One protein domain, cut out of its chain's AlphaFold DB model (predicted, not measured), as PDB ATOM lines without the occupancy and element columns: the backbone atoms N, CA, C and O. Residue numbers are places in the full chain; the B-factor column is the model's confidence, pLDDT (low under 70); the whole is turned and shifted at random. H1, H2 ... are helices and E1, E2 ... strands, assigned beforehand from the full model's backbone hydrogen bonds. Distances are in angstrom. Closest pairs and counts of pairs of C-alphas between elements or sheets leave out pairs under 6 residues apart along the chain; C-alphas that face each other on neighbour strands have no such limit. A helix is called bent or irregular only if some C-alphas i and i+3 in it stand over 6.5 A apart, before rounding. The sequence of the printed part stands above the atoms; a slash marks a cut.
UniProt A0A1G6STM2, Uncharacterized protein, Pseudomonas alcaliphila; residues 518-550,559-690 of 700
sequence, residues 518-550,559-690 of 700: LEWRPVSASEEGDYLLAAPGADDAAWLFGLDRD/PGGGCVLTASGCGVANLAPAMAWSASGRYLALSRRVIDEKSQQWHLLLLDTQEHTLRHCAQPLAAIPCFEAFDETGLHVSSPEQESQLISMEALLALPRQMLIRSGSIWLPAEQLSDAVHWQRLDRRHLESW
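AT A GLANCE: This is residues 518 to 550 and 559 to 690 of the 700 residues of an uncharacterized protein of Pseudomonas alcaliphila (UniProt A0A1G6STM2). One strongly twisted sheet of eight strands folds back on itself at the bent strand E4, bringing E1, E2 and E3 partly face to face with E5, E6, E7 and E11. The small sheet E8-E9-E10 covers part of it as a sandwich, while at the other end of the domain the short hairpin E12-E13 and helix H2 pack on E4. The printed part has 165 residues with thirteen named strands and three named helices, in the order E1 to E10, H1, E11 to E13, H2, H3; the three sheets are antiparallel and the class is mixed. It is compact, with a radius of gyration of the C-alphas of 14.8 A and spans of 42 by 39 by 30 A.

HOW THE PARTS SIT: Begin with the large sheet, in order E1 (530 to 534), E2 (541 to 545), E3 (562 to 566), E4 (571 to 581), E5 (587 to 596), E6 (599 to 608), E7 (613 to 616) and E11 (657 to 659). E3 to E7 form a meander, each strand the antiparallel neighbour of the one before. E4 bends by 128 degrees at residue 574, the hinge of this folded sheet, whose two leaves face each other. Look for N 564 and O 572, 2.9 A, across hairpin E3 and E4, and N 589 and O 580, 2.8 A, across hairpin E4 and E5. E8 (626 to 630), E9 (634 to 639) and E10 (642 to 648), also a meander, make the sandwich's second sheet, the facing parts 9.6 A centre to centre; the closest C-alphas of E4 and E8 are Trp 581 and Phe 630, 6.2 A. H1 (649 to 654) only grazes both sheets. E11 runs on into E12 (661 to 663), which forms a hairpin with E13 (666 to 668), N 661 and O 668 being 2.8 A apart. H2 (670 to 680) is on the large sheet over E3 and E4, at a height over the sheet of 9.5 A. H3 (685 to 688) only grazes that sheet. In H1 every O i to N i+4 pair is within hydrogen-bond range; H2, irregular with C-alphas 674 and 677 7.8 A apart, has 3 of 7, and 5 of 8 O i to N i+3 pairs; H3 is too short for an O i to N i+4 pair.

IN THESE COORDINATES: Find C-alpha 530, where E1 begins, at (150.390, 177.946, 201.620). E5 runs 28.6 A from C-alpha 587 at (168.757, 186.248, 199.216), and E6 runs 29.0 A. H2 spans 15.5 A; H3 ends at C-alpha 688, (154.517, 192.061, 210.797).

THE WHOLE: The C-alphas farthest apart are those of Lys 598 and Ser 689, 43.8 A. Residues 551 to 558 are not printed; C-alphas 550 and 559 stand 10.2 A apart across this cut. Of the links printed whole, none is long. Look for pLDDT under 70 at residues 538, 548 to 550, 559 to 560 and 596 to 598.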
ATOM      1  N   LEU A 518     154.181 177.122 209.104       88.94
ATOM      2  CA  LEU A 518     155.510 177.693 209.330       88.94
ATOM      3  C   LEU A 518     156.574 176.642 209.019       88.94
ATOM      4  O   LEU A 518     156.573 175.579 209.635       88.94
ATOM      5  N   GLU A 519     157.501 176.984 208.134       89.38
ATOM      6  CA  GLU A 519     158.640 176.162 207.756       89.38
ATOM      7  C   GLU A 519     159.956 176.855 208.115       89.38
ATOM      8  O   GLU A 519     160.098 178.080 208.060       89.38
ATOM      9  N   TRP A 520     160.937 176.033 208.477       85.94
ATOM     10  CA  TRP A 520     162.297 176.466 208.826       85.94
ATOM     11  C   TRP A 520     163.351 175.900 207.880       85.94
ATOM     12  O   TRP A 520     164.541 176.178 208.022       85.94
ATOM     13  N   ARG A 521     162.926 175.045 206.952       86.56
ATOM     14  CA  ARG A 521     163.782 174.367 205.987       86.56
ATOM     15  C   ARG A 521     163.224 174.577 204.587       86.56
ATOM     16  O   ARG A 521     162.025 174.823 204.456       86.56
ATOM     17  N   PRO A 522     164.077 174.485 203.558       85.56
ATOM     18  CA  PRO A 522     163.624 174.507 202.181       85.56
ATOM     19  C   PRO A 522     162.491 173.510 201.922       85.56
ATOM     20  O   PRO A 522     162.497 172.390 202.437       85.56
ATOM     21  N   VAL A 523     161.527 173.947 201.120       81.56
ATOM     22  CA  VAL A 523     160.321 173.191 200.766       81.56
ATOM     23  C   VAL A 523     160.463 172.695 199.323       81.56
ATOM     24  O   VAL A 523     161.003 173.406 198.472       81.56
ATOM     25  N   SER A 524     160.023 171.465 199.042       75.69
ATOM     26  CA  SER A 524     160.075 170.864 197.698       75.69
ATOM     27  C   SER A 524     159.041 171.496 196.758       75.69
ATOM     28  O   SER A 524     157.957 171.871 197.190       75.69
ATOM     29  N   ALA A 525     159.309 171.537 195.447       72.81
ATOM     30  CA  ALA A 525     158.342 172.009 194.446       72.81
ATOM     31  C   ALA A 525     157.091 171.116 194.287       72.81
ATOM     32  O   ALA A 525     156.162 171.499 193.578       72.81
ATOM     33  N   SER A 526     157.065 169.933 194.910       70.94
ATOM     34  CA  SER A 526     155.899 169.036 194.958       70.94
ATOM     35  C   SER A 526     154.947 169.320 196.122       70.94
ATOM     36  O   SER A 526     153.898 168.695 196.205       70.94
ATOM     37  N   GLU A 527     155.332 170.191 197.051       74.19
ATOM     38  CA  GLU A 527     154.561 170.465 198.260       74.19
ATOM     39  C   GLU A 527     153.340 171.343 197.969       74.19
ATOM     40  O   GLU A 527     153.421 172.328 197.232       74.19
ATOM     41  N   GLU A 528     152.212 170.995 198.583       75.12
ATOM     42  CA  GLU A 528     150.935 171.708 198.458       75.12
ATOM     43  C   GLU A 528     150.692 172.627 199.664       75.12
ATOM     44  O   GLU A 528     151.389 172.541 200.683       75.12
ATOM     45  N   GLY A 529     149.703 173.515 199.563       78.56
ATOM     46  CA  GLY A 529     149.329 174.434 200.633       78.56
ATOM     47  C   GLY A 529     150.239 175.646 200.792       78.56
ATOM     48  O   GLY A 529     151.444 175.608 200.543       78.56
ATOM     49  N   ASP A 530     149.651 176.733 201.284       87.38
ATOM     50  CA  ASP A 530     150.390 177.946 201.620       87.38
ATOM     51  C   ASP A 530     151.384 177.674 202.769       87.38
ATOM     52  O   ASP A 530     151.122 176.898 203.700       87.38
ATOM     53  N   TYR A 531     152.533 178.345 202.750       89.69
ATOM     54  CA  TYR A 531     153.505 178.256 203.838       89.69
ATOM     55  C   TYR A 531     154.329 179.534 203.985       89.69
ATOM     56  O   TYR A 531     154.451 180.348 203.070       89.69
ATOM     57  N   LEU A 532     154.884 179.721 205.175       92.44
ATOM     58  CA  LEU A 532     155.781 180.808 205.524       92.44
ATOM     59  C   LEU A 532     157.150 180.220 205.832       92.44
ATOM     60  O   LEU A 532     157.269 179.372 206.708       92.44
ATOM     61  N   LEU A 533     158.176 180.684 205.125       93.19
ATOM     62  CA  LEU A 533     159.561 180.297 205.354       93.19
ATOM     63  C   LEU A 533     160.300 181.439 206.053       93.19
ATOM     64  O   LEU A 533     160.496 182.510 205.467       93.19
ATOM     65  N   ALA A 534     160.714 181.207 207.294       92.31
ATOM     66  CA  ALA A 534     161.488 182.176 208.063       92.31
ATOM     67  C   ALA A 534     162.923 182.296 207.521       92.31
ATOM     68  O   ALA A 534     163.555 181.284 207.201       92.31
ATOM     69  N   ALA A 535     163.447 183.521 207.438       92.19
ATOM     70  CA  ALA A 535     164.848 183.730 207.095       92.19
ATOM     71  C   ALA A 535     165.760 183.284 208.257       92.19
ATOM     72  O   ALA A 535     165.402 183.466 209.429       92.19
ATOM     73  N   PRO A 536     166.953 182.727 207.979       87.81
ATOM     74  CA  PRO A 536     167.971 182.513 208.999       87.81
ATOM     75  C   PRO A 536     168.256 183.821 209.754       87.81
ATOM     76  O   PRO A 536     168.475 184.856 209.134       87.81
ATOM     77  N   GLY A 537     168.213 183.786 211.089       79.94
ATOM     78  CA  GLY A 537     168.343 184.983 211.936       79.94
ATOM     79  C   GLY A 537     167.023 185.680 212.299       79.94
ATOM     80  O   GLY A 537     167.020 186.456 213.244       79.94
ATOM     81  N   ALA A 538     165.903 185.321 211.653       68.81
ATOM     82  CA  ALA A 538     164.533 185.788 211.931       68.81
ATOM     83  C   ALA A 538     164.236 187.287 211.691       68.81
ATOM     84  O   ALA A 538     163.193 187.768 212.130       68.81
ATOM     85  N   ASP A 539     165.081 188.000 210.940       84.00
ATOM     86  CA  ASP A 539     164.867 189.418 210.586       84.00
ATOM     87  C   ASP A 539     163.964 189.630 209.347       84.00
ATOM     88  O   ASP A 539     163.652 190.766 208.984       84.00
ATOM     89  N   ASP A 540     163.565 188.542 208.674       91.69
ATOM     90  CA  ASP A 540     162.616 188.537 207.552       91.69
ATOM     91  C   ASP A 540     161.897 187.173 207.472       91.69
ATOM     92  O   ASP A 540     162.289 186.178 208.097       91.69
ATOM     93  N   ALA A 541     160.836 187.109 206.675       94.19
ATOM     94  CA  ALA A 541     160.121 185.883 206.347       94.19
ATOM     95  C   ALA A 541     159.454 185.996 204.975       94.19
ATOM     96  O   ALA A 541     159.054 187.080 204.563       94.19
ATOM     97  N   ALA A 542     159.292 184.873 204.278       95.00
ATOM     98  CA  ALA A 542     158.617 184.808 202.987       95.00
ATOM     99  C   ALA A 542     157.344 183.968 203.092       95.00
ATOM    100  O   ALA A 542     157.411 182.775 203.377       95.00
ATOM    101  N   TRP A 543     156.190 184.580 202.840       94.00
ATOM    102  CA  TRP A 543     154.911 183.882 202.735       94.00
ATOM    103  C   TRP A 543     154.637 183.528 201.276       94.00
ATOM    104  O   TRP A 543     154.434 184.426 200.458       94.00
ATOM    105  N   LEU A 544     154.637 182.233 200.956       91.81
ATOM    106  CA  LEU A 544     154.199 181.707 199.667       91.81
ATOM    107  C   LEU A 544     152.732 181.267 199.770       91.81
ATOM    108  O   LEU A 544     152.374 180.473 200.641       91.81
ATOM    109  N   PHE A 545     151.890 181.785 198.874       88.00
ATOM    110  CA  PHE A 545     150.453 181.524 198.859       88.00
ATOM    111  C   PHE A 545     149.879 181.309 197.459       88.00
ATOM    112  O   PHE A 545     150.490 181.662 196.447       88.00
ATOM    113  N   GLY A 546     148.662 180.767 197.408       80.50
ATOM    114  CA  GLY A 546     147.952 180.479 196.162       80.50
ATOM    115  C   GLY A 546     148.404 179.177 195.507       80.50
ATOM    116  O   GLY A 546     148.258 179.027 194.295       80.50
ATOM    117  N   LEU A 547     148.971 178.267 196.304       75.88
ATOM    118  CA  LEU A 547     149.367 176.929 195.861       75.88
ATOM    119  C   LEU A 547     148.189 175.944 195.847       75.88
ATOM    120  O   LEU A 547     148.215 174.991 195.075       75.88
ATOM    121  N   ASP A 548     147.132 176.221 196.615       61.00
ATOM    122  CA  ASP A 548     145.906 175.422 196.638       61.00
ATOM    123  C   ASP A 548     144.901 175.948 195.610       61.00
ATOM    124  O   ASP A 548     144.185 176.924 195.861       61.00
ATOM    125  N   ARG A 549     144.793 175.300 194.447       54.06
ATOM    126  CA  ARG A 549     143.565 175.383 193.646       54.06
ATOM    127  C   ARG A 549     143.185 174.025 193.097       54.06
ATOM    128  O   ARG A 549     144.029 173.331 192.540       54.06
ATOM    129  N   ASP A 550     141.888 173.748 193.232       43.50
ATOM    130  CA  ASP A 550     141.135 172.636 192.663       43.50
ATOM    131  C   ASP A 550     141.753 172.152 191.353       43.50
ATOM    132  O   ASP A 550     141.586 172.759 190.287       43.50
ATOM    133  N   PRO A 559     151.835 172.056 191.708       54.34
ATOM    134  CA  PRO A 559     151.265 173.389 191.867       54.34
ATOM    135  C   PRO A 559     152.085 174.424 191.088       54.34
ATOM    136  O   PRO A 559     153.316 174.398 191.053       54.34
ATOM    137  N   GLY A 560     151.416 175.337 190.393       56.78
ATOM    138  CA  GLY A 560     152.074 176.426 189.677       56.78
ATOM    139  C   GLY A 560     151.190 177.657 189.668       56.78
ATOM    140  O   GLY A 560     149.969 177.541 189.610       56.78
ATOM    141  N   GLY A 561     151.816 178.831 189.718       72.94
ATOM    142  CA  GLY A 561     151.090 180.093 189.766       72.94
ATOM    143  C   GLY A 561     150.898 180.634 191.176       72.94
ATOM    144  O   GLY A 561     149.964 181.392 191.353       72.94
ATOM    145  N   GLY A 562     151.749 180.282 192.145       85.31
ATOM    146  CA  GLY A 562     151.755 180.882 193.482       85.31
ATOM    147  C   GLY A 562     152.373 182.285 193.516       85.31
ATOM    148  O   GLY A 562     152.933 182.771 192.524       85.31
ATOM    149  N   CYS A 563     152.285 182.930 194.675       90.44
ATOM    150  CA  CYS A 563     152.832 184.253 194.962       90.44
ATOM    151  C   CYS A 563     153.628 184.255 196.259       90.44
ATOM    152  O   CYS A 563     153.139 183.765 197.268       90.44
ATOM    153  N   VAL A 564     154.805 184.880 196.251       94.12
ATOM    154  CA  VAL A 564     155.551 185.214 197.470       94.12
ATOM    155  C   VAL A 564     155.307 186.664 197.847       94.12
ATOM    156  O   VAL A 564     155.334 187.538 196.979       94.12
ATOM    157  N   LEU A 565     155.143 186.914 199.145       95.31
ATOM    158  CA  LEU A 565     155.311 188.218 199.776       95.31
ATOM    159  C   LEU A 565     156.289 188.089 200.954       95.31
ATOM    160  O   LEU A 565     156.050 187.291 201.861       95.31
ATOM    161  N   THR A 566     157.372 188.868 200.958       95.75
ATOM    162  CA  THR A 566     158.311 188.918 202.093       95.75
ATOM    163  C   THR A 566     157.872 189.932 203.154       95.75
ATOM    164  O   THR A 566     157.113 190.862 202.855       95.75
ATOM    165  N   ALA A 567     158.350 189.801 204.395       93.38
ATOM    166  CA  ALA A 567     158.078 190.767 205.462       93.38
ATOM    167  C   ALA A 567     158.701 192.139 205.149       93.38
ATOM    168  O   ALA A 567     158.063 193.172 205.396       93.38
ATOM    169  N   SER A 568     159.866 192.129 204.489       92.00
ATOM    170  CA  SER A 568     160.516 193.289 203.848       92.00
ATOM    171  C   SER A 568     159.715 193.925 202.697       92.00
ATOM    172  O   SER A 568     160.006 195.041 202.273       92.00
ATOM    173  N   GLY A 569     158.651 193.273 202.214       93.56
ATOM    174  CA  GLY A 569     157.697 193.844 201.260       93.56
ATOM    175  C   GLY A 569     157.971 193.535 199.787       93.56
ATOM    176  O   GLY A 569     157.342 194.148 198.926       93.56
ATOM    177  N   CYS A 570     158.854 192.592 199.461       95.31
ATOM    178  CA  CYS A 570     159.043 192.113 198.091       95.31
ATOM    179  C   CYS A 570     157.922 191.147 197.697       95.31
ATOM    180  O   CYS A 570     157.722 190.125 198.354       95.31
ATOM    181  N   GLY A 571     157.207 191.449 196.613       94.44
ATOM    182  CA  GLY A 571     156.159 190.597 196.053       94.44
ATOM    183  C   GLY A 571     156.570 190.005 194.708       94.44
ATOM    184  O   GLY A 571     157.035 190.733 193.832       94.44
ATOM    185  N   VAL A 572     156.396 188.694 194.521       92.81
ATOM    186  CA  VAL A 572     156.675 188.012 193.246       92.81
ATOM    187  C   VAL A 572     155.602 186.960 192.959       92.81
ATOM    188  O   VAL A 572     155.466 185.988 193.692       92.81
ATOM    189  N   ALA A 573     154.851 187.133 191.868       89.00
ATOM    190  CA  ALA A 573     153.905 186.141 191.342       89.00
ATOM    191  C   ALA A 573     154.501 185.107 190.370       89.00
ATOM    192  O   ALA A 573     155.637 185.221 189.890       89.00
ATOM    193  N   ASN A 574     153.635 184.157 189.998       84.25
ATOM    194  CA  ASN A 574     153.877 183.079 189.045       84.25
ATOM    195  C   ASN A 574     155.050 182.211 189.488       84.25
ATOM    196  O   ASN A 574     156.019 182.022 188.751       84.25
ATOM    197  N   LEU A 575     154.970 181.750 190.730       87.81
ATOM    198  CA  LEU A 575     155.971 180.910 191.365       87.81
ATOM    199  C   LEU A 575     155.485 179.469 191.484       87.81
ATOM    200  O   LEU A 575     154.296 179.165 191.365       87.81
ATOM    201  N   ALA A 576     156.449 178.591 191.693       87.00
ATOM    202  CA  ALA A 576     156.243 177.229 192.133       87.00
ATOM    203  C   ALA A 576     156.661 177.071 193.611       87.00
ATOM    204  O   ALA A 576     157.269 177.992 194.163       87.00
ATOM    205  N   PRO A 577     156.355 175.924 194.252       86.06
ATOM    206  CA  PRO A 577     156.564 175.739 195.687       86.06
ATOM    207  C   PRO A 577     158.018 175.667 196.167       86.06
ATOM    208  O   PRO A 577     158.236 175.744 197.363       86.06
ATOM    209  N   ALA A 578     159.041 175.512 195.315       89.69
ATOM    210  CA  ALA A 578     160.412 175.465 195.839       89.69
ATOM    211  C   ALA A 578     160.928 176.870 196.187       89.69
ATOM    212  O   ALA A 578     160.987 177.750 195.316       89.69
ATOM    213  N   MET A 579     161.329 177.045 197.452       93.31
ATOM    214  CA  MET A 579     161.856 178.289 198.021       93.31
ATOM    215  C   MET A 579     162.917 178.009 199.098       93.31
ATOM    216  O   MET A 579     162.730 177.122 199.931       93.31
ATOM    217  N   ALA A 580     164.015 178.774 199.097       94.81
ATOM    218  CA  ALA A 580     165.093 178.657 200.084       94.81
ATOM    219  C   ALA A 580     165.779 180.005 200.356       94.81
ATOM    220  O   ALA A 580     166.120 180.732 199.424       94.81
ATOM    221  N   TRP A 581     166.018 180.318 201.630       95.38
ATOM    222  CA  TRP A 581     166.801 181.485 202.046       95.38
ATOM    223  C   TRP A 581     168.293 181.180 202.084       95.38
ATOM    224  O   TRP A 581     168.679 180.126 202.586       95.38
ATOM    225  N   SER A 582     169.121 182.131 201.650       94.62
ATOM    226  CA  SER A 582     170.564 182.098 201.887       94.62
ATOM    227  C   SER A 582     170.878 182.143 203.380       94.62
ATOM    228  O   SER A 582     170.126 182.726 204.160       94.62
ATOM    229  N   ALA A 583     172.040 181.618 203.776       91.69
ATOM    230  CA  ALA A 583     172.520 181.656 205.162       91.69
ATOM    231  C   ALA A 583     172.531 183.067 205.782       91.69
ATOM    232  O   ALA A 583     172.320 183.218 206.982       91.69
ATOM    233  N   SER A 584     172.722 184.102 204.958       90.19
ATOM    234  CA  SER A 584     172.675 185.513 205.359       90.19
ATOM    235  C   SER A 584     171.270 186.107 205.523       90.19
ATOM    236  O   SER A 584     171.160 187.268 205.900       90.19
ATOM    237  N   GLY A 585     170.205 185.388 205.151       90.81
ATOM    238  CA  GLY A 585     168.826 185.895 205.151       90.81
ATOM    239  C   GLY A 585     168.528 186.985 204.109       90.81
ATOM    240  O   GLY A 585     167.405 187.466 204.034       90.81
ATOM    241  N   ARG A 586     169.508 187.378 203.285       92.81
ATOM    242  CA  ARG A 586     169.361 188.443 202.277       92.81
ATOM    243  C   ARG A 586     168.761 187.958 200.960       92.81
ATOM    244  O   ARG A 586     168.021 188.693 200.307       92.81
ATOM    245  N   TYR A 587     169.148 186.763 200.520       95.44
ATOM    246  CA  TYR A 587     168.757 186.248 199.216       95.44
ATOM    247  C   TYR A 587     167.731 185.136 199.370       95.44
ATOM    248  O   TYR A 587     167.910 184.216 200.165       95.44
ATOM    249  N   LEU A 588     166.685 185.193 198.555       96.38
ATOM    250  CA  LEU A 588     165.646 184.182 198.487       96.38
ATOM    251  C   LEU A 588     165.675 183.534 197.104       96.38
ATOM    252  O   LEU A 588     165.368 184.169 196.092       96.38
ATOM    253  N   ALA A 589     166.069 182.266 197.058       96.19
ATOM    254  CA  ALA A 589     165.951 181.445 195.866       96.19
ATOM    255  C   ALA A 589     164.492 181.017 195.695       96.19
ATOM    256  O   ALA A 589     163.861 180.530 196.634       96.19
ATOM    257  N   LEU A 590     163.967 181.199 194.488       94.56
ATOM    258  CA  LEU A 590     162.588 180.907 194.116       94.56
ATOM    259  C   LEU A 590     162.573 180.071 192.838       94.56
ATOM    260  O   LEU A 590     163.442 180.204 191.976       94.56
ATOM    261  N   SER A 591     161.549 179.243 192.685       91.06
ATOM    262  CA  SER A 591     161.305 178.494 191.456       91.06
ATOM    263  C   SER A 591     160.070 179.018 190.726       91.06
ATOM    264  O   SER A 591     159.114 179.504 191.330       91.06
ATOM    265  N   ARG A 592     160.077 178.917 189.398       87.81
ATOM    266  CA  ARG A 592     158.930 179.219 188.539       87.81
ATOM    267  C   ARG A 592     158.702 178.075 187.570       87.81
ATOM    268  O   ARG A 592     159.640 177.627 186.918       87.81
ATOM    269  N   ARG A 593     157.444 177.670 187.423       83.69
ATOM    270  CA  ARG A 593     157.011 176.727 186.392       83.69
ATOM    271  C   ARG A 593     156.413 177.492 185.217       83.69
ATOM    272  O   ARG A 593     155.476 178.265 185.401       83.69
ATOM    273  N   VAL A 594     156.952 177.278 184.024       80.38
ATOM    274  CA  VAL A 594     156.437 177.817 182.761       80.38
ATOM    275  C   VAL A 594     155.873 176.653 181.957       80.38
ATOM    276  O   VAL A 594     156.574 175.677 181.693       80.38
ATOM    277  N   ILE A 595     154.590 176.738 181.611       73.31
ATOM    278  CA  ILE A 595     153.893 175.739 180.797       73.31
ATOM    279  C   ILE A 595     153.699 176.343 179.409       73.31
ATOM    280  O   ILE A 595     153.040 177.372 179.276       73.31
ATOM    281  N   ASP A 596     154.263 175.692 178.400       69.12
ATOM    282  CA  ASP A 596     154.005 175.960 176.985       69.12
ATOM    283  C   ASP A 596     153.271 174.754 176.366       69.12
ATOM    284  O   ASP A 596     153.264 173.665 176.945       69.12
ATOM    285  N   GLU A 597     152.685 174.908 175.177       66.06
ATOM    286  CA  GLU A 597     151.889 173.875 174.488       66.06
ATOM    287  C   GLU A 597     152.630 172.534 174.326       66.06
ATOM    288  O   GLU A 597     152.002 171.486 174.167       66.06
ATOM    289  N   LYS A 598     153.971 172.556 174.347       67.00
ATOM    290  CA  LYS A 598     154.837 171.399 174.069       67.00
ATOM    291  C   LYS A 598     155.822 171.048 175.181       67.00
ATOM    292  O   LYS A 598     156.485 170.019 175.074       67.00
ATOM    293  N   SER A 599     155.983 171.886 176.205       70.94
ATOM    294  CA  SER A 599     156.986 171.638 177.245       70.94
ATOM    295  C   SER A 599     156.633 172.291 178.573       70.94
ATOM    296  O   SER A 599     155.997 173.342 178.619       70.94
ATOM    297  N   GLN A 600     157.076 171.659 179.655       75.56
ATOM    298  CA  GLN A 600     157.055 172.234 180.992       75.56
ATOM    299  C   GLN A 600     158.493 172.524 181.392       75.56
ATOM    300  O   GLN A 600     159.339 171.633 181.348       75.56
ATOM    301  N   GLN A 601     158.767 173.774 181.744       85.19
ATOM    302  CA  GLN A 601     160.106 174.243 182.075       85.19
ATOM    303  C   GLN A 601     160.125 174.853 183.470       85.19
ATOM    304  O   GLN A 601     159.192 175.548 183.882       85.19
ATOM    305  N   TRP A 602     161.209 174.593 184.191       86.88
ATOM    306  CA  TRP A 602     161.435 175.097 185.537       86.88
ATOM    307  C   TRP A 602     162.535 176.140 185.498       86.88
ATOM    308  O   TRP A 602     163.603 175.886 184.961       86.88
ATOM    309  N   HIS A 603     162.296 177.315 186.062       89.50
ATOM    310  CA  HIS A 603     163.265 178.403 186.082       89.50
ATOM    311  C   HIS A 603     163.631 178.768 187.511       89.50
ATOM    312  O   HIS A 603     162.766 178.841 188.386       89.50
ATOM    313  N   LEU A 604     164.920 179.033 187.717       93.00
ATOM    314  CA  LEU A 604     165.447 179.578 188.959       93.00
ATOM    315  C   LEU A 604     165.380 181.107 188.940       93.00
ATOM    316  O   LEU A 604     165.770 181.762 187.967       93.00
ATOM    317  N   LEU A 605     164.925 181.659 190.053       94.44
ATOM    318  CA  LEU A 605     164.869 183.079 190.349       94.44
ATOM    319  C   LEU A 605     165.661 183.344 191.636       94.44
ATOM    320  O   LEU A 605     165.616 182.540 192.566       94.44
ATOM    321  N   LEU A 606     166.350 184.482 191.706       97.00
ATOM    322  CA  LEU A 606     167.008 184.947 192.929       97.00
ATOM    323  C   LEU A 606     166.493 186.338 193.285       97.00
ATOM    324  O   LEU A 606     166.707 187.289 192.534       97.00
ATOM    325  N   LEU A 607     165.824 186.453 194.423       97.31
ATOM    326  CA  LEU A 607     165.348 187.713 194.971       97.31
ATOM    327  C   LEU A 607     166.359 188.233 196.003       97.31
ATOM    328  O   LEU A 607     166.685 187.530 196.951       97.31
ATOM    329  N   ASP A 608     166.846 189.457 195.821       96.00
ATOM    330  CA  ASP A 608     167.605 190.206 196.828       96.00
ATOM    331  C   ASP A 608     166.628 191.128 197.562       96.00
ATOM    332  O   ASP A 608     166.113 192.077 196.956       96.00
ATOM    333  N   THR A 609     166.339 190.838 198.832       94.25
ATOM    334  CA  THR A 609     165.344 191.598 199.602       94.25
ATOM    335  C   THR A 609     165.856 192.943 200.096       94.25
ATOM    336  O   THR A 609     165.046 193.819 200.365       94.25
ATOM    337  N   GLN A 610     167.176 193.146 200.160       92.75
ATOM    338  CA  GLN A 610     167.768 194.407 200.619       92.75
ATOM    339  C   GLN A 610     167.906 195.414 199.476       92.75
ATOM    340  O   GLN A 610     167.564 196.585 199.616       92.75
ATOM    341  N   GLU A 611     168.383 194.957 198.317       94.25
ATOM    342  CA  GLU A 611     168.525 195.812 197.129       94.25
ATOM    343  C   GLU A 611     167.240 195.889 196.294       94.25
ATOM    344  O   GLU A 611     167.197 196.620 195.305       94.25
ATOM    345  N   HIS A 612     166.208 195.121 196.661       96.00
ATOM    346  CA  HIS A 612     164.941 194.993 195.937       96.00
ATOM    347  C   HIS A 612     165.158 194.642 194.458       96.00
ATOM    348  O   HIS A 612     164.698 195.334 193.546       96.00
ATOM    349  N   THR A 613     165.889 193.555 194.196       96.56
ATOM    350  CA  THR A 613     166.164 193.098 192.823       96.56
ATOM    351  C   THR A 613     165.761 191.654 192.624       96.56
ATOM    352  O   THR A 613     165.914 190.832 193.520       96.56
ATOM    353  N   LEU A 614     165.280 191.337 191.428       96.62
ATOM    354  CA  LEU A 614     164.975 189.977 191.012       96.62
ATOM    355  C   LEU A 614     165.919 189.584 189.882       96.62
ATOM    356  O   LEU A 614     166.083 190.323 188.911       96.62
ATOM    357  N   ARG A 615     166.537 188.415 189.999       95.62
ATOM    358  CA  ARG A 615     167.395 187.846 188.964       95.62
ATOM    359  C   ARG A 615     166.772 186.596 188.379       95.62
ATOM    360  O   ARG A 615     166.147 185.827 189.103       95.62
ATOM    361  N   HIS A 616     166.956 186.395 187.078       88.94
ATOM    362  CA  HIS A 616     166.300 185.320 186.333       88.94
ATOM    363  C   HIS A 616     167.307 184.435 185.597       88.94
ATOM    364  O   HIS A 616     168.091 184.925 184.785       88.94
ATOM    365  N   CYS A 617     167.238 183.118 185.808       85.19
ATOM    366  CA  CYS A 617     168.002 182.162 185.015       85.19
ATOM    367  C   CYS A 617     167.328 181.907 183.659       85.19
ATOM    368  O   CYS A 617     166.226 181.360 183.582       85.19
ATOM    369  N   ALA A 618     167.994 182.307 182.573       79.12
ATOM    370  CA  ALA A 618     167.485 182.105 181.214       79.12
ATOM    371  C   ALA A 618     167.432 180.620 180.812       79.12
ATOM    372  O   ALA A 618     166.588 180.240 180.005       79.12
ATOM    373  N   GLN A 619     168.318 179.789 181.368       85.25
ATOM    374  CA  GLN A 619     168.324 178.352 181.112       85.25
ATOM    375  C   GLN A 619     167.379 177.643 182.091       85.25
ATOM    376  O   GLN A 619     167.475 177.885 183.299       85.25
ATOM    377  N   PRO A 620     166.470 176.784 181.600       86.62
ATOM    378  CA  PRO A 620     165.609 176.009 182.474       86.62
ATOM    379  C   PRO A 620     166.419 174.945 183.224       86.62
ATOM    380  O   PRO A 620     167.414 174.420 182.724       86.62
ATOM    381  N   LEU A 621     165.966 174.615 184.429       84.88
ATOM    382  CA  LEU A 621     166.413 173.458 185.188       84.88
ATOM    383  C   LEU A 621     165.942 172.180 184.484       84.88
ATOM    384  O   LEU A 621     164.877 172.155 183.864       84.88
ATOM    385  N   ALA A 622     166.745 171.121 184.585       79.00
ATOM    386  CA  ALA A 622     166.505 169.868 183.870       79.00
ATOM    387  C   ALA A 622     165.222 169.143 184.322       79.00
ATOM    388  O   ALA A 622     164.596 168.452 183.522       79.00
ATOM    389  N   ALA A 623     164.829 169.317 185.586       81.38
ATOM    390  CA  ALA A 623     163.691 168.649 186.205       81.38
ATOM    391  C   ALA A 623     163.060 169.522 187.308       81.38
ATOM    392  O   ALA A 623     163.468 170.666 187.527       81.38
ATOM    393  N   ILE A 624     162.046 168.976 187.987       84.44
ATOM    394  CA  ILE A 624     161.368 169.612 189.124       84.44
ATOM    395  C   ILE A 624     162.403 169.889 190.232       84.44
ATOM    396  O   ILE A 624     163.036 168.938 190.697       84.44
ATOM    397  N   PRO A 625     162.591 171.152 190.660       86.00
ATOM    398  CA  PRO A 625     163.629 171.487 191.621       86.00
ATOM    399  C   PRO A 625     163.227 171.144 193.055       86.00
ATOM    400  O   PRO A 625     162.147 171.509 193.521       86.00
ATOM    401  N   CYS A 626     164.154 170.533 193.783       87.81
ATOM    402  CA  CYS A 626     164.173 170.498 195.237       87.81
ATOM    403  C   CYS A 626     165.367 171.335 195.706       87.81
ATOM    404  O   CYS A 626     166.510 171.045 195.354       87.81
ATOM    405  N   PHE A 627     165.120 172.409 196.452       91.44
ATOM    406  CA  PHE A 627     166.205 173.171 197.068       91.44
ATOM    407  C   PHE A 627     166.569 172.482 198.378       91.44
ATOM    408  O   PHE A 627     165.714 172.344 199.240       91.44
ATOM    409  N   GLU A 628     167.807 172.020 198.530       89.62
ATOM    410  CA  GLU A 628     168.227 171.270 199.723       89.62
ATOM    411  C   GLU A 628     168.813 172.197 200.788       89.62
ATOM    412  O   GLU A 628     168.525 172.071 201.979       89.62
ATOM    413  N   ALA A 629     169.628 173.152 200.342       90.50
ATOM    414  CA  ALA A 629     170.278 174.145 201.179       90.50
ATOM    415  C   ALA A 629     170.687 175.360 200.343       90.50
ATOM    416  O   ALA A 629     170.955 175.245 199.145       90.50
ATOM    417  N   PHE A 630     170.783 176.519 200.990       93.75
ATOM    418  CA  PHE A 630     171.376 177.711 200.398       93.75
ATOM    419  C   PHE A 630     172.360 178.325 201.398       93.75
ATOM    420  O   PHE A 630     171.988 179.047 202.321       93.75
ATOM    421  N   ASP A 631     173.629 177.976 201.227       91.62
ATOM    422  CA  ASP A 631     174.720 178.367 202.112       91.62
ATOM    423  C   ASP A 631     175.653 179.394 201.441       91.62
ATOM    424  O   ASP A 631     175.354 179.942 200.378       91.62
ATOM    425  N   GLU A 632     176.787 179.680 202.081       88.88
ATOM    426  CA  GLU A 632     177.799 180.614 201.572       88.88
ATOM    427  C   GLU A 632     178.426 180.166 200.237       88.88
ATOM    428  O   GLU A 632     178.942 180.993 199.483       88.88
ATOM    429  N   THR A 633     178.398 178.866 199.920       92.19
ATOM    430  CA  THR A 633     178.939 178.328 198.663       92.19
ATOM    431  C   THR A 633     177.965 178.522 197.503       92.19
ATOM    432  O   THR A 633     178.388 178.782 196.370       92.19
ATOM    433  N   GLY A 634     176.662 178.463 197.780       93.19
ATOM    434  CA  GLY A 634     175.612 178.636 196.789       93.19
ATOM    435  C   GLY A 634     174.354 177.837 197.103       93.19
ATOM    436  O   GLY A 634     174.117 177.407 198.233       93.19
ATOM    437  N   LEU A 635     173.524 177.671 196.079       94.56
ATOM    438  CA  LEU A 635     172.270 176.932 196.159       94.56
ATOM    439  C   LEU A 635     172.503 175.476 195.745       94.56
ATOM    440  O   LEU A 635     172.930 175.215 194.619       94.56
ATOM    441  N   HIS A 636     172.177 174.546 196.638       93.12
ATOM    442  CA  HIS A 636     172.169 173.111 196.359       93.12
ATOM    443  C   HIS A 636     170.783 172.715 195.859       93.12
ATOM    444  O   HIS A 636     169.784 172.880 196.565       93.12
ATOM    445  N   VAL A 637     170.725 172.236 194.618       90.94
ATOM    446  CA  VAL A 637     169.486 171.866 193.932       90.94
ATOM    447  C   VAL A 637     169.556 170.399 193.546       90.94
ATOM    448  O   VAL A 637     170.441 170.004 192.793       90.94
ATOM    449  N   SER A 638     168.597 169.603 193.997       87.50
ATOM    450  CA  SER A 638     168.406 168.232 193.532       87.50
ATOM    451  C   SER A 638     167.116 168.093 192.733       87.50
ATOM    452  O   SER A 638     166.285 169.004 192.654       87.50
ATOM    453  N   SER A 639     166.959 166.939 192.095       80.50
ATOM    454  CA  SER A 639     165.702 166.531 191.477       80.50
ATOM    455  C   SER A 639     165.484 165.035 191.720       80.50
ATOM    456  O   SER A 639     166.449 164.337 192.027       80.50
ATOM    457  N   PRO A 640     164.253 164.508 191.583       71.56
ATOM    458  CA  PRO A 640     163.956 163.112 191.922       71.56
ATOM    459  C   PRO A 640     164.846 162.075 191.213       71.56
ATOM    460  O   PRO A 640     165.050 160.984 191.737       71.56
ATOM    461  N   GLU A 641     165.381 162.415 190.038       72.06
ATOM    462  CA  GLU A 641     166.179 161.519 189.190       72.06
ATOM    463  C   GLU A 641     167.672 161.894 189.124       72.06
ATOM    464  O   GLU A 641     168.443 161.208 188.455       72.06
ATOM    465  N   GLN A 642     168.103 162.971 189.794       72.50
ATOM    466  CA  GLN A 642     169.448 163.532 189.626       72.50
ATOM    467  C   GLN A 642     170.083 163.922 190.966       72.50
ATOM    468  O   GLN A 642     169.428 164.501 191.832       72.50
ATOM    469  N   GLU A 643     171.380 163.632 191.112       78.94
ATOM    470  CA  GLU A 643     172.166 164.026 192.286       78.94
ATOM    471  C   GLU A 643     172.214 165.552 192.466       78.94
ATOM    472  O   GLU A 643     172.077 166.316 191.507       78.94
ATOM    473  N   SER A 644     172.420 165.978 193.714       83.38
ATOM    474  CA  SER A 644     172.476 167.387 194.111       83.38
ATOM    475  C   SER A 644     173.542 168.154 193.321       83.38
ATOM    476  O   SER A 644     174.719 167.786 193.294       83.38
ATOM    477  N   GLN A 645     173.122 169.231 192.660       89.75
ATOM    478  CA  GLN A 645     173.962 170.140 191.896       89.75
ATOM    479  C   GLN A 645     174.131 171.455 192.660       89.75
ATOM    480  O   GLN A 645     173.156 172.106 193.033       89.75
ATOM    481  N   LEU A 646     175.382 171.898 192.810       93.00
ATOM    482  CA  LEU A 646     175.696 173.214 193.359       93.00
ATOM    483  C   LEU A 646     175.658 174.281 192.258       93.00
ATOM    484  O   LEU A 646     176.434 174.236 191.299       93.00
ATOM    485  N   ILE A 647     174.804 175.284 192.438       93.06
ATOM    486  CA  ILE A 647     174.846 176.537 191.686       93.06
ATOM    487  C   ILE A 647     175.550 177.565 192.571       93.06
ATOM    488  O   ILE A 647     174.997 178.009 193.577       93.06
ATOM    489  N   SER A 648     176.786 177.917 192.212       94.75
ATOM    490  CA  SER A 648     177.620 178.788 193.044       94.75
ATOM    491  C   SER A 648     177.000 180.171 193.244       94.75
ATOM    492  O   SER A 648     176.316 180.700 192.362       94.75
ATOM    493  N   MET A 649     177.296 180.799 194.383       94.25
ATOM    494  CA  MET A 649     176.855 182.170 194.662       94.25
ATOM    495  C   MET A 649     177.293 183.156 193.563       94.25
ATOM    496  O   MET A 649     176.515 184.012 193.150       94.25
ATOM    497  N   GLU A 650     178.509 183.007 193.028       94.19
ATOM    498  CA  GLU A 650     179.002 183.827 191.913       94.19
ATOM    499  C   GLU A 650     178.120 183.686 190.663       94.19
ATOM    500  O   GLU A 650     177.740 184.691 190.060       94.19
ATOM    501  N   ALA A 651     177.724 182.459 190.309       93.12
ATOM    502  CA  ALA A 651     176.840 182.212 189.174       93.12
ATOM    503  C   ALA A 651     175.442 182.814 189.396       93.12
ATOM    504  O   ALA A 651     174.889 183.433 188.486       93.12
ATOM    505  N   LEU A 652     174.893 182.697 190.612       93.69
ATOM    506  CA  LEU A 652     173.606 183.294 190.992       93.69
ATOM    507  C   LEU A 652     173.634 184.829 190.895       93.69
ATOM    508  O   LEU A 652     172.701 185.446 190.379       93.69
ATOM    509  N   LEU A 653     174.720 185.458 191.346       93.31
ATOM    510  CA  LEU A 653     174.902 186.910 191.298       93.31
ATOM    511  C   LEU A 653     175.281 187.433 189.903       93.31
ATOM    512  O   LEU A 653     175.133 188.631 189.645       93.31
ATOM    513  N   ALA A 654     175.716 186.566 188.990       93.31
ATOM    514  CA  ALA A 654     175.931 186.903 187.584       93.31
ATOM    515  C   ALA A 654     174.633 186.885 186.753       93.31
ATOM    516  O   ALA A 654     174.620 187.398 185.632       93.31
ATOM    517  N   LEU A 655     173.533 186.332 187.286       93.00
ATOM    518  CA  LEU A 655     172.251 186.277 186.585       93.00
ATOM    519  C   LEU A 655     171.719 187.684 186.241       93.00
ATOM    520  O   LEU A 655     171.862 188.606 187.060       93.00
ATOM    521  N   PRO A 656     171.050 187.849 185.077       92.56
ATOM    522  CA  PRO A 656     170.424 189.102 184.668       92.56
ATOM    523  C   PRO A 656     169.552 189.695 185.773       92.56
ATOM    524  O   PRO A 656     168.658 189.027 186.285       92.56
ATOM    525  N   ARG A 657     169.831 190.951 186.127       93.12
ATOM    526  CA  ARG A 657     169.178 191.698 187.209       93.12
ATOM    527  C   ARG A 657     168.046 192.567 186.666       93.12
ATOM    528  O   ARG A 657     168.275 193.395 185.788       93.12
ATOM    529  N   GLN A 658     166.874 192.463 187.280       94.75
ATOM    530  CA  GLN A 658     165.753 193.391 187.157       94.75
ATOM    531  C   GLN A 658     165.561 194.126 188.491       94.75
ATOM    532  O   GLN A 658     165.624 193.518 189.560       94.75
ATOM    533  N   MET A 659     165.343 195.440 188.443       96.31
ATOM    534  CA  MET A 659     164.997 196.222 189.632       96.31
ATOM    535  C   MET A 659     163.503 196.080 189.935       96.31
ATOM    536  O   MET A 659     162.686 196.193 189.019       96.31
ATOM    537  N   LEU A 660     163.147 195.865 191.201       96.56
ATOM    538  CA  LEU A 660     161.760 195.940 191.646       96.56
ATOM    539  C   LEU A 660     161.347 197.402 191.818       96.56
ATOM    540  O   LEU A 660     162.123 198.253 192.247       96.56
ATOM    541  N   ILE A 661     160.101 197.701 191.483       96.25
ATOM    542  CA  ILE A 661     159.555 199.051 191.517       96.25
ATOM    543  C   ILE A 661     158.664 199.177 192.752       96.25
ATOM    544  O   ILE A 661     157.763 198.365 192.976       96.25
ATOM    545  N   ARG A 662     158.927 200.205 193.564       95.44
ATOM    546  CA  ARG A 662     158.153 200.491 194.775       95.44
ATOM    547  C   ARG A 662     156.759 200.993 194.415       95.44
ATOM    548  O   ARG A 662     156.614 201.956 193.667       95.44
ATOM    549  N   SER A 663     155.744 200.404 195.032       92.12
ATOM    550  CA  SER A 663     154.369 200.897 195.025       92.12
ATOM    551  C   SER A 663     153.829 200.877 196.453       92.12
ATOM    552  O   SER A 663     153.501 199.825 196.998       92.12
ATOM    553  N   GLY A 664     153.777 202.039 197.106       90.00
ATOM    554  CA  GLY A 664     153.453 202.129 198.531       90.00
ATOM    555  C   GLY A 664     154.483 201.389 199.396       90.00
ATOM    556  O   GLY A 664     155.669 201.724 199.397       90.00
ATOM    557  N   SER A 665     154.024 200.380 200.137       89.31
ATOM    558  CA  SER A 665     154.852 199.558 201.037       89.31
ATOM    559  C   SER A 665     155.319 198.228 200.433       89.31
ATOM    560  O   SER A 665     155.675 197.329 201.188       89.31
ATOM    561  N   ILE A 666     155.196 198.044 199.117       93.62
ATOM    562  CA  ILE A 666     155.582 196.803 198.433       93.62
ATOM    563  C   ILE A 666     156.488 197.091 197.237       93.62
ATOM    564  O   ILE A 666     156.373 198.140 196.600       93.62
ATOM    565  N   TRP A 667     157.358 196.137 196.923       96.31
ATOM    566  CA  TRP A 667     158.285 196.156 195.795       96.31
ATOM    567  C   TRP A 667     157.913 195.042 194.825       96.31
ATOM    568  O   TRP A 667     157.864 193.878 195.219       96.31
ATOM    569  N   LEU A 668     157.629 195.394 193.571       95.19
ATOM    570  CA  LEU A 668     157.093 194.462 192.576       95.19
ATOM    571  C   LEU A 668     157.903 194.482 191.272       95.19
ATOM    572  O   LEU A 668     158.417 195.536 190.891       95.19
ATOM    573  N   PRO A 669     157.975 193.356 190.539       92.56
ATOM    574  CA  PRO A 669     158.439 193.347 189.158       92.56
ATOM    575  C   PRO A 669     157.577 194.264 188.284       92.56
ATOM    576  O   PRO A 669     156.389 194.468 188.560       92.56
ATOM    577  N   ALA A 670     158.153 194.795 187.204       88.94
ATOM    578  CA  ALA A 670     157.460 195.738 186.322       88.94
ATOM    579  C   ALA A 670     156.154 195.154 185.753       88.94
ATOM    580  O   ALA A 670     155.160 195.864 185.600       88.94
ATOM    581  N   GLU A 671     156.134 193.844 185.513       85.88
ATOM    582  CA  GLU A 671     155.003 193.101 184.959       85.88
ATOM    583  C   GLU A 671     153.822 192.999 185.940       85.88
ATOM    584  O   GLU A 671     152.709 192.694 185.522       85.88
ATOM    585  N   GLN A 672     154.046 193.251 187.236       86.69
ATOM    586  CA  GLN A 672     153.045 193.121 188.306       86.69
ATOM    587  C   GLN A 672     152.551 194.472 188.838       86.69
ATOM    588  O   GLN A 672     151.674 194.512 189.701       86.69
ATOM    589  N   LEU A 673     153.070 195.590 188.321       86.69
ATOM    590  CA  LEU A 673     152.680 196.925 188.781       86.69
ATOM    591  C   LEU A 673     151.209 197.259 188.522       86.69
ATOM    592  O   LEU A 673     150.610 197.990 189.309       86.69
ATOM    593  N   SER A 674     150.612 196.711 187.460       84.19
ATOM    594  CA  SER A 674     149.176 196.856 187.188       84.19
ATOM    595  C   SER A 674     148.302 196.265 188.301       84.19
ATOM    596  O   SER A 674     147.206 196.765 188.536       84.19
ATOM    597  N   ASP A 675     148.810 195.267 189.031       83.50
ATOM    598  CA  ASP A 675     148.119 194.594 190.133       83.50
ATOM    599  C   ASP A 675     148.538 195.125 191.518       83.50
ATOM    600  O   ASP A 675     148.136 194.573 192.545       83.50
ATOM    601  N   ALA A 676     149.326 196.206 191.592       88.06
ATOM    602  CA  ALA A 676     149.909 196.683 192.849       88.06
ATOM    603  C   ALA A 676     148.867 197.000 193.938       88.06
ATOM    604  O   ALA A 676     149.098 196.728 195.116       88.06
ATOM    605  N   VAL A 677     147.694 197.517 193.556       87.62
ATOM    606  CA  VAL A 677     146.589 197.787 194.495       87.62
ATOM    607  C   VAL A 677     146.102 196.502 195.171       87.62
ATOM    608  O   VAL A 677     145.749 196.521 196.348       87.62
ATOM    609  N   HIS A 678     146.093 195.375 194.457       85.88
ATOM    610  CA  HIS A 678     145.651 194.092 194.999       85.88
ATOM    611  C   HIS A 678     146.689 193.497 195.953       85.88
ATOM    612  O   HIS A 678     146.329 193.025 197.027       85.88
ATOM    613  N   TRP A 679     147.976 193.617 195.623       88.75
ATOM    614  CA  TRP A 679     149.063 193.237 196.526       88.75
ATOM    615  C   TRP A 679     149.038 194.016 197.847       88.75
ATOM    616  O   TRP A 679     149.235 193.437 198.912       88.75
ATOM    617  N   GLN A 680     148.741 195.319 197.805       88.19
ATOM    618  CA  GLN A 680     148.632 196.149 199.012       88.19
ATOM    619  C   GLN A 680     147.450 195.764 199.918       88.19
ATOM    620  O   GLN A 680     147.452 196.117 201.095       88.19
ATOM    621  N   ARG A 681     146.444 195.059 199.384       86.81
ATOM    622  CA  ARG A 681     145.234 194.629 200.109       86.81
ATOM    623  C   ARG A 681     145.373 193.259 200.777       86.81
ATOM    624  O   ARG A 681     144.440 192.838 201.456       86.81
ATOM    625  N   LEU A 682     146.493 192.562 200.584       86.31
ATOM    626  CA  LEU A 682     146.746 191.274 201.230       86.31
ATOM    627  C   LEU A 682     146.849 191.439 202.755       86.31
ATOM    628  O   LEU A 682     147.495 192.364 203.251       86.31
ATOM    629  N   ASP A 683     146.244 190.510 203.500       82.94
ATOM    630  CA  ASP A 683     146.375 190.466 204.958       82.94
ATOM    631  C   ASP A 683     147.764 189.942 205.344       82.94
ATOM    632  O   ASP A 683     148.038 188.742 205.306       82.94
ATOM    633  N   ARG A 684     148.643 190.874 205.707       86.12
ATOM    634  CA  ARG A 684     150.049 190.620 206.038       86.12
ATOM    635  C   ARG A 684     150.357 190.701 207.531       86.12
ATOM    636  O   ARG A 684     151.529 190.737 207.883       86.12
ATOM    637  N   ARG A 685     149.346 190.709 208.410       85.75
ATOM    638  CA  ARG A 685     149.543 190.804 209.873       85.75
ATOM    639  C   ARG A 685     150.495 189.737 210.419       85.75
ATOM    640  O   ARG A 685     151.291 189.996 211.308       85.75
ATOM    641  N   HIS A 686     150.473 188.548 209.825       85.19
ATOM    642  CA  HIS A 686     151.366 187.450 210.194       85.19
ATOM    643  C   HIS A 686     152.840 187.661 209.788       85.19
ATOM    644  O   HIS A 686     153.712 186.995 210.336       85.19
ATOM    645  N   LEU A 687     153.125 188.571 208.851       88.88
ATOM    646  CA  LEU A 687     154.485 188.976 208.477       88.88
ATOM    647  C   LEU A 687     155.001 190.139 209.335       88.88
ATOM    648  O   LEU A 687     156.201 190.381 209.373       88.88
ATOM    649  N   GLU A 688     154.125 190.872 210.029       85.94
ATOM    650  CA  GLU A 688     154.517 192.061 210.797       85.94
ATOM    651  C   GLU A 688     155.452 191.724 211.961       85.94
ATOM    652  O   GLU A 688     156.361 192.499 212.240       85.94
ATOM    653  N   SER A 689     155.301 190.547 212.578       83.69
ATOM    654  CA  SER A 689     156.207 190.072 213.634       83.69
ATOM    655  C   SER A 689     157.632 189.787 213.153       83.69
ATOM    656  O   SER A 689     158.514 189.605 213.983       83.69
ATOM    657  N   TRP A 690     157.840 189.711 211.837       83.44
ATOM    658  CA  TRP A 690     159.121 189.402 211.194       83.44
ATOM    659  C   TRP A 690     159.763 190.621 210.552       83.44
ATOM    660  O   TRP A 690     160.824 190.508 209.954       83.44
TER     661      TRP A 690